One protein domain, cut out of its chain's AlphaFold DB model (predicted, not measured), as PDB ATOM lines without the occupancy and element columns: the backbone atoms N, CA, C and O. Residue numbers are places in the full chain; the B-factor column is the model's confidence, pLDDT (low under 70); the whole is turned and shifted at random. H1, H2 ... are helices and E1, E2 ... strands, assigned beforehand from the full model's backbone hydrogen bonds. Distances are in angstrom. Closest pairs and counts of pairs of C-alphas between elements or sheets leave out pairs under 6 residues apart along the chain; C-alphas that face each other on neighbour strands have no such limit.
ATOM      1  N   HIS A  12      11.989 -14.882   2.461       94.94
ATOM      2  CA  HIS A  12      11.440 -15.495   3.670       94.94
ATOM      3  C   HIS A  12       9.949 -15.200   3.789       94.94
ATOM      4  O   HIS A  12       9.415 -14.337   3.095       94.94
ATOM      5  N   VAL A  13       9.264 -15.958   4.645       95.88
ATOM      6  CA  VAL A  13       7.819 -15.813   4.851       95.88
ATOM      7  C   VAL A  13       7.549 -14.618   5.752       95.88
ATOM      8  O   VAL A  13       8.223 -14.427   6.761       95.88
ATOM      9  N   THR A  14       6.528 -13.850   5.403       97.19
ATOM     10  CA  THR A  14       5.964 -12.763   6.201       97.19
ATOM     11  C   THR A  14       4.445 -12.901   6.248       97.19
ATOM     12  O   THR A  14       3.846 -13.580   5.412       97.19
ATOM     13  N   GLU A  15       3.796 -12.315   7.249       97.19
ATOM     14  CA  GLU A  15       2.334 -12.337   7.380       97.19
ATOM     15  C   GLU A  15       1.748 -10.990   6.956       97.19
ATOM     16  O   GLU A  15       2.307  -9.939   7.267       97.19
ATOM     17  N   GLY A  16       0.645 -10.996   6.210       96.38
ATOM     18  CA  GLY A  16      -0.030  -9.770   5.798       96.38
ATOM     19  C   GLY A  16      -0.649  -9.051   6.996       96.38
ATOM     20  O   GLY A  16      -1.364  -9.656   7.787       96.38
ATOM     21  N   VAL A  17      -0.453  -7.736   7.111       94.88
ATOM     22  CA  VAL A  17      -1.013  -6.963   8.243       94.88
ATOM     23  C   VAL A  17      -2.545  -6.888   8.228       94.88
ATOM     24  O   VAL A  17      -3.173  -6.625   9.250       94.88
ATOM     25  N   SER A  18      -3.158  -7.092   7.060       86.75
ATOM     26  CA  SER A  18      -4.600  -6.970   6.840       86.75
ATOM     27  C   SER A  18      -5.378  -8.274   7.034       86.75
ATOM     28  O   SER A  18      -6.603  -8.266   6.909       86.75
ATOM     29  N   GLY A  19      -4.715  -9.397   7.320       78.50
ATOM     30  CA  GLY A  19      -5.394 -10.680   7.449       78.50
ATOM     31  C   GLY A  19      -4.604 -11.701   8.251       78.50
ATOM     32  O   GLY A  19      -3.406 -11.853   8.071       78.50
ATOM     33  N   THR A  20      -5.305 -12.443   9.102       85.06
ATOM     34  CA  THR A  20      -4.714 -13.525   9.892       85.06
ATOM     35  C   THR A  20      -4.445 -14.745   9.015       85.06
ATOM     36  O   THR A  20      -5.280 -15.098   8.171       85.06
ATOM     37  N   TRP A  21      -3.298 -15.394   9.227       89.56
ATOM     38  CA  TRP A  21      -2.899 -16.627   8.535       89.56
ATOM     39  C   TRP A  21      -2.797 -16.463   7.007       89.56
ATOM     40  O   TRP A  21      -2.965 -17.427   6.255       89.56
ATOM     41  N   PHE A  22      -2.557 -15.236   6.526       95.12
ATOM     42  CA  PHE A  22      -2.300 -14.956   5.114       95.12
ATOM     43  C   PHE A  22      -0.840 -14.569   4.907       95.12
ATOM     44  O   PHE A  22      -0.386 -13.513   5.343       95.12
ATOM     45  N   TYR A  23      -0.110 -15.448   4.234       96.50
ATOM     46  CA  TYR A  23       1.333 -15.380   4.122       96.50
ATOM     47  C   TYR A  23       1.797 -14.860   2.765       96.50
ATOM     48  O   TYR A  23       1.248 -15.168   1.701       96.50
ATOM     49  N   HIS A  24       2.870 -14.086   2.833       97.38
ATOM     50  CA  HIS A  24       3.588 -13.467   1.735       97.38
ATOM     51  C   HIS A  24       5.060 -13.880   1.789       97.38
ATOM     52  O   HIS A  24       5.528 -14.441   2.779       97.38
ATOM     53  N   LEU A  25       5.787 -13.612   0.708       96.94
ATOM     54  CA  LEU A  25       7.245 -13.681   0.707       96.94
ATOM     55  C   LEU A  25       7.788 -12.266   0.708       96.94
ATOM     56  O   LEU A  25       7.262 -11.434  -0.025       96.94
ATOM     57  N   SER A  26       8.844 -12.014   1.468       96.50
ATOM     58  CA  SER A  26       9.613 -10.771   1.443       96.50
ATOM     59  C   SER A  26      11.061 -11.077   1.080       96.50
ATOM     60  O   SER A  26      11.538 -12.193   1.279       96.50
ATOM     61  N   ALA A  27      11.757 -10.090   0.517       92.94
ATOM     62  CA  ALA A  27      13.191 -10.202   0.283       92.94
ATOM     63  C   ALA A  27      13.943 -10.194   1.618       92.94
ATOM     64  O   ALA A  27      13.557  -9.482   2.551       92.94
ATOM     65  N   ALA A  28      15.048 -10.934   1.697       87.88
ATOM     66  CA  ALA A  28      15.874 -10.959   2.893       87.88
ATOM     67  C   ALA A  28      16.281  -9.543   3.345       87.88
ATOM     68  O   ALA A  28      16.698  -8.698   2.552       87.88
ATOM     69  N   GLY A  29      16.179  -9.293   4.652       86.62
ATOM     70  CA  GLY A  29      16.521  -8.004   5.259       86.62
ATOM     71  C   GLY A  29      15.361  -7.013   5.390       86.62
ATOM     72  O   GLY A  29      15.583  -5.917   5.901       86.62
ATOM     73  N   THR A  30      14.141  -7.374   4.984       91.56
ATOM     74  CA  THR A  30      12.936  -6.581   5.266       91.56
ATOM     75  C   THR A  30      11.709  -7.453   5.509       91.56
ATOM     76  O   THR A  30      11.498  -8.437   4.810       91.56
ATOM     77  N   ASP A  31      10.863  -7.034   6.451       95.19
ATOM     78  CA  ASP A  31       9.561  -7.659   6.731       95.19
ATOM     79  C   ASP A  31       8.386  -6.739   6.376       95.19
ATOM     80  O   ASP A  31       7.231  -7.114   6.551       95.19
ATOM     81  N   VAL A  32       8.668  -5.516   5.912       95.62
ATOM     82  CA  VAL A  32       7.669  -4.435   5.819       95.62
ATOM     83  C   VAL A  32       6.740  -4.617   4.622       95.62
ATOM     84  O   VAL A  32       5.565  -4.262   4.689       95.62
ATOM     85  N   HIS A  33       7.270  -5.163   3.527       96.94
ATOM     86  CA  HIS A  33       6.501  -5.419   2.319       96.94
ATOM     87  C   HIS A  33       6.786  -6.811   1.768       96.94
ATOM     88  O   HIS A  33       7.942  -7.239   1.680       96.94
ATOM     89  N   GLY A  34       5.727  -7.491   1.342       96.44
ATOM     90  CA  GLY A  34       5.838  -8.679   0.509       96.44
ATOM     91  C   GLY A  34       6.302  -8.324  -0.905       96.44
ATOM     92  O   GLY A  34       6.158  -7.186  -1.355       96.44
ATOM     93  N   LEU A  35       6.784  -9.311  -1.659       96.12
ATOM     94  CA  LEU A  35       7.181  -9.172  -3.063       96.12
ATOM     95  C   LEU A  35       6.029  -8.663  -3.944       96.12
ATOM     96  O   LEU A  35       6.261  -8.003  -4.950       96.12
ATOM     97  N   CYS A  36       4.778  -8.927  -3.557       96.62
ATOM     98  CA  CYS A  36       3.592  -8.397  -4.232       96.62
ATOM     99  C   CYS A  36       3.259  -6.933  -3.873       96.62
ATOM    100  O   CYS A  36       2.262  -6.411  -4.363       96.62
ATOM    101  N   GLY A  37       4.030  -6.288  -2.992       95.94
ATOM    102  CA  GLY A  37       3.813  -4.916  -2.521       95.94
ATOM    103  C   GLY A  37       2.838  -4.774  -1.347       95.94
ATOM    104  O   GLY A  37       2.616  -3.662  -0.873       95.94
ATOM    105  N   ALA A  38       2.258  -5.872  -0.852       96.56
ATOM    106  CA  ALA A  38       1.398  -5.833   0.329       96.56
ATOM    107  C   ALA A  38       2.212  -5.467   1.575       96.56
ATOM    108  O   ALA A  38       3.350  -5.911   1.710       96.56
ATOM    109  N   GLN A  39       1.617  -4.707   2.497       97.69
ATOM    110  CA  GLN A  39       2.207  -4.497   3.817       97.69
ATOM    111  C   GLN A  39       2.198  -5.801   4.609       97.69
ATOM    112  O   GLN A  39       1.181  -6.500   4.683       97.69
ATOM    113  N   THR A  40       3.334  -6.107   5.212       97.69
ATOM    114  CA  THR A  40       3.555  -7.354   5.934       97.69
ATOM    115  C   THR A  40       4.205  -7.095   7.288       97.69
ATOM    116  O   THR A  40       4.626  -5.982   7.607       97.69
ATOM    117  N   MET A  41       4.245  -8.139   8.100       96.56
ATOM    118  CA  MET A  41       4.920  -8.188   9.384       96.56
ATOM    119  C   MET A  41       5.715  -9.485   9.515       96.56
ATOM    120  O   MET A  41       5.490 -10.464   8.796       96.56
ATOM    121  N   HIS A  42       6.641  -9.476  10.469       95.81
ATOM    122  CA  HIS A  42       7.426 -10.647  10.824       95.81
ATOM    123  C   HIS A  42       6.528 -11.836  11.194       95.81
ATOM    124  O   HIS A  42       5.528 -11.675  11.896       95.81
ATOM    125  N   THR A  43       6.929 -13.040  10.788       94.00
ATOM    126  CA  THR A  43       6.318 -14.292  11.239       94.00
ATOM    127  C   THR A  43       7.389 -15.339  11.521       94.00
ATOM    128  O   THR A  43       8.443 -15.361  10.888       94.00
ATOM    129  N   ALA A  44       7.100 -16.240  12.459       92.94
ATOM    130  CA  ALA A  44       7.979 -17.359  12.789       92.94
ATOM    131  C   ALA A  44       7.834 -18.545  11.814       92.94
ATOM    132  O   ALA A  44       8.517 -19.558  11.974       92.94
ATOM    133  N   ILE A  45       6.934 -18.456  10.827       91.94
ATOM    134  CA  ILE A  45       6.755 -19.501   9.817       91.94
ATOM    135  C   ILE A  45       8.021 -19.603   8.954       91.94
ATOM    136  O   ILE A  45       8.379 -18.644   8.271       91.94
ATOM    137  N   PRO A  46       8.709 -20.757   8.934       92.38
ATOM    138  CA  PRO A  46       9.882 -20.919   8.090       92.38
ATOM    139  C   PRO A  46       9.471 -21.073   6.622       92.38
ATOM    140  O   PRO A  46       8.405 -21.610   6.318       92.38
ATOM    141  N   LEU A  47      10.365 -20.706   5.696       92.31
ATOM    142  CA  LEU A  47      10.139 -20.862   4.250       92.31
ATOM    143  C   LEU A  47       9.780 -22.300   3.856       92.31
ATOM    144  O   LEU A  47       8.924 -22.497   3.004       92.31
ATOM    145  N   ALA A  48      10.351 -23.294   4.545       90.25
ATOM    146  CA  ALA A  48      10.047 -24.720   4.379       90.25
ATOM    147  C   ALA A  48       8.558 -25.085   4.580       90.25
ATOM    148  O   ALA A  48       8.150 -26.197   4.260       90.25
ATOM    149  N   ARG A  49       7.753 -24.181   5.152       91.25
ATOM    150  CA  ARG A  49       6.313 -24.343   5.394       91.25
ATOM    151  C   ARG A  49       5.458 -23.537   4.414       91.25
ATOM    152  O   ARG A  49       4.254 -23.423   4.629       91.25
ATOM    153  N   TRP A  50       6.052 -22.958   3.370       93.56
ATOM    154  CA  TRP A  50       5.298 -22.311   2.300       93.56
ATOM    155  C   TRP A  50       4.305 -23.298   1.672       93.56
ATOM    156  O   TRP A  50       4.643 -24.455   1.456       93.56
ATOM    157  N   GLY A  51       3.062 -22.866   1.443       91.00
ATOM    158  CA  GLY A  51       1.999 -23.710   0.882       91.00
ATOM    159  C   GLY A  51       1.381 -24.735   1.846       91.00
ATOM    160  O   GLY A  51       0.345 -25.321   1.521       91.00
ATOM    161  N   ALA A  52       1.950 -24.937   3.040       89.50
ATOM    162  CA  ALA A  52       1.450 -25.920   3.994       89.50
ATOM    163  C   ALA A  52       0.065 -25.528   4.534       89.50
ATOM    164  O   ALA A  52      -0.112 -24.470   5.127       89.50
ATOM    165  N   LYS A  53      -0.919 -26.420   4.389       81.56
ATOM    166  CA  LYS A  53      -2.253 -26.235   4.975       81.56
ATOM    167  C   LYS A  53      -2.332 -26.938   6.324       81.56
ATOM    168  O   LYS A  53      -2.205 -28.159   6.399       81.56
ATOM    169  N   GLY A  54      -2.516 -26.162   7.379       82.88
ATOM    170  CA  GLY A  54      -2.830 -26.628   8.718       82.88
ATOM    171  C   GLY A  54      -4.321 -26.499   9.020       82.88
ATOM    172  O   GLY A  54      -5.178 -26.494   8.135       82.88
ATOM    173  N   HIS A  55      -4.641 -26.426  10.310       87.19
ATOM    174  CA  HIS A  55      -6.015 -26.293  10.802       87.19
ATOM    175  C   HIS A  55      -6.492 -24.832  10.846       87.19
ATOM    176  O   HIS A  55      -7.638 -24.577  11.208       87.19
ATOM    177  N   LEU A  56      -5.625 -23.877  10.490       87.44
ATOM    178  CA  LEU A  56      -5.879 -22.439  10.599       87.44
ATOM    179  C   LEU A  56      -6.310 -21.807   9.268       87.44
ATOM    180  O   LEU A  56      -6.477 -20.592   9.194       87.44
ATOM    181  N   ASN A  57      -6.545 -22.630   8.239       87.19
ATOM    182  CA  ASN A  57      -6.908 -22.189   6.892       87.19
ATOM    183  C   ASN A  57      -5.884 -21.191   6.325       87.19
ATOM    184  O   ASN A  57      -6.231 -20.120   5.821       87.19
ATOM    185  N   GLU A  58      -4.611 -21.560   6.443       92.62
ATOM    186  CA  GLU A  58      -3.478 -20.794   5.958       92.62
ATOM    187  C   GLU A  58      -3.616 -20.545   4.454       92.62
ATOM    188  O   GLU A  58      -3.931 -21.438   3.656       92.62
ATOM    189  N   ARG A  59      -3.368 -19.301   4.056       93.69
ATOM    190  CA  ARG A  59      -3.394 -18.868   2.662       93.69
ATOM    191  C   ARG A  59      -2.029 -18.325   2.293       93.69
ATOM    192  O   ARG A  59      -1.386 -17.663   3.097       93.69
ATOM    193  N   TYR A  60      -1.623 -18.558   1.053       95.06
ATOM    194  CA  TYR A  60      -0.326 -18.136   0.538       95.06
ATOM    195  C   TYR A  60      -0.539 -17.308  -0.723       95.06
ATOM    196  O   TYR A  60      -1.328 -17.675  -1.597       95.06
ATOM    197  N   CYS A  61       0.117 -16.153  -0.798       96.31
ATOM    198  CA  CYS A  61      -0.032 -15.235  -1.918       96.31
ATOM    199  C   CYS A  61       0.583 -15.830  -3.198       96.31
ATOM    200  O   CYS A  61       1.802 -15.969  -3.305       96.31
ATOM    201  N   SER A  62      -0.248 -16.117  -4.203       95.75
ATOM    202  CA  SER A  62       0.193 -16.691  -5.484       95.75
ATOM    203  C   SER A  62       1.144 -15.777  -6.264       95.75
ATOM    204  O   SER A  62       2.082 -16.258  -6.894       95.75
ATOM    205  N   GLN A  63       0.960 -14.455  -6.182       97.00
ATOM    206  CA  GLN A  63       1.890 -13.497  -6.789       97.00
ATOM    207  C   GLN A  63       3.265 -13.552  -6.112       97.00
ATOM    208  O   GLN A  63       4.284 -13.531  -6.799       97.00
ATOM    209  N   CYS A  64       3.305 -13.659  -4.778       96.50
ATOM    210  CA  CYS A  64       4.565 -13.842  -4.059       96.50
ATOM    211  C   CYS A  64       5.233 -15.161  -4.442       96.50
ATOM    212  O   CYS A  64       6.441 -15.161  -4.632       96.50
ATOM    213  N   GLN A  65       4.472 -16.248  -4.610       95.69
ATOM    214  CA  GLN A  65       5.023 -17.529  -5.051       95.69
ATOM    215  C   GLN A  65       5.761 -17.399  -6.390       95.69
ATOM    216  O   GLN A  65       6.941 -17.724  -6.452       95.69
ATOM    217  N   GLY A  66       5.124 -16.841  -7.425       94.06
ATOM    218  CA  GLY A  66       5.772 -16.680  -8.731       94.06
ATOM    219  C   GLY A  66       7.032 -15.805  -8.684       94.06
ATOM    220  O   GLY A  66       8.047 -16.143  -9.286       94.06
ATOM    221  N   LEU A  67       7.003 -14.703  -7.927       94.19
ATOM    222  CA  LEU A  67       8.167 -13.822  -7.765       94.19
ATOM    223  C   LEU A  67       9.294 -14.487  -6.957       94.19
ATOM    224  O   LEU A  67      10.469 -14.334  -7.288       94.19
ATOM    225  N   GLY A  68       8.938 -15.246  -5.920       92.31
ATOM    226  CA  GLY A  68       9.883 -15.993  -5.097       92.31
ATOM    227  C   GLY A  68      10.558 -17.130  -5.862       92.31
ATOM    228  O   GLY A  68      11.757 -17.331  -5.700       92.31
ATOM    229  N   GLU A  69       9.837 -17.830  -6.743       90.94
ATOM    230  CA  GLU A  69      10.419 -18.852  -7.628       90.94
ATOM    231  C   GLU A  69      11.489 -18.259  -8.555       90.94
ATOM    232  O   GLU A  69      12.521 -18.894  -8.778       90.94
ATOM    233  N   VAL A  70      11.274 -17.040  -9.066       87.56
ATOM    234  CA  VAL A  70      12.265 -16.324  -9.885       87.56
ATOM    235  C   VAL A  70      13.501 -15.977  -9.054       87.56
ATOM    236  O   VAL A  70      14.603 -16.375  -9.429       87.56
ATOM    237  N   GLN A  71      13.324 -15.322  -7.902       85.06
ATOM    238  CA  GLN A  71      14.449 -14.915  -7.047       85.06
ATOM    239  C   GLN A  71      15.261 -16.104  -6.523       85.06
ATOM    240  O   GLN A  71      16.488 -16.056  -6.497       85.06
ATOM    241  N   LEU A  72      14.602 -17.193  -6.119       83.88
ATOM    242  CA  LEU A  72      15.316 -18.376  -5.649       83.88
ATOM    243  C   LEU A  72      16.054 -19.080  -6.787       83.88
ATOM    244  O   LEU A  72      17.169 -19.539  -6.565       83.88
ATOM    245  N   ARG A  73      15.496 -19.129  -8.004       80.94
ATOM    246  CA  ARG A  73      16.183 -19.731  -9.158       80.94
ATOM    247  C   ARG A  73      17.476 -18.992  -9.495       80.94
ATOM    248  O   ARG A  73      18.471 -19.643  -9.798       80.94
ATOM    249  N   GLU A  74      17.469 -17.664  -9.414       75.56
ATOM    250  CA  GLU A  74      18.670 -16.834  -9.583       75.56
ATOM    251  C   GLU A  74      19.731 -17.140  -8.510       75.56
ATOM    252  O   GLU A  74      20.923 -17.141  -8.810       75.56
ATOM    253  N   ALA A  75      19.297 -17.494  -7.297       71.94
ATOM    254  CA  ALA A  75      20.152 -17.912  -6.185       71.94
ATOM    255  C   ALA A  75      20.484 -19.425  -6.164       71.94
ATOM    256  O   ALA A  75      21.138 -19.902  -5.236       71.94
ATOM    257  N   GLY A  76      20.033 -20.210  -7.153       74.50
ATOM    258  CA  GLY A  76      20.247 -21.665  -7.202       74.50
ATOM    259  C   GLY A  76      19.408 -22.487  -6.207       74.50
ATOM    260  O   GLY A  76      19.767 -23.621  -5.894       74.50
TER     261      GLY A  76
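Overview. This is residues 12 to 76 of the 81 residues of an uncharacterized protein of Rugamonas sp. FT81W (UniProt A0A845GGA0). A small antiparallel sheet, E2 E1 E3, has one helix, H1, along its edge strand E2, and long loops make much of the rest. The 65 printed residues hold E1, E2, E3, H1 in that order, under half in named elements; the class is mixed, helices and strands. The whole is compact, radius of gyration of the C-alphas 10.9 A, spanning 33 by 22 by 19 A.

Along the chain. E1, residues 12 to 16, begins at C-alpha 12 (11.440, -15.495, 3.670). E2, residues 22 to 27, is 16.9 A long. E3 is residues 40 to 42. H1, residues 62 to 74, 18.9 A, ends at C-alpha 74 (18.670, -16.834, -9.583).

Arrangement. E1 and E2 form a hairpin; N 14 and O 24, 2.9 A, are within hydrogen-bond range. So are N 41 and O 15, 2.8 A, between E3 and E1. H1 is on the sheet, over E2; their closest C-alphas, Leu 25 and Cys 64, are 5.5 A apart. In H1 every O i to N i+4 pair is within range.

Size, cuts and confidence. The printed part has no cut. Links E2 to E3 and E3 to H1 are long. No printed residue is under pLDDT 70.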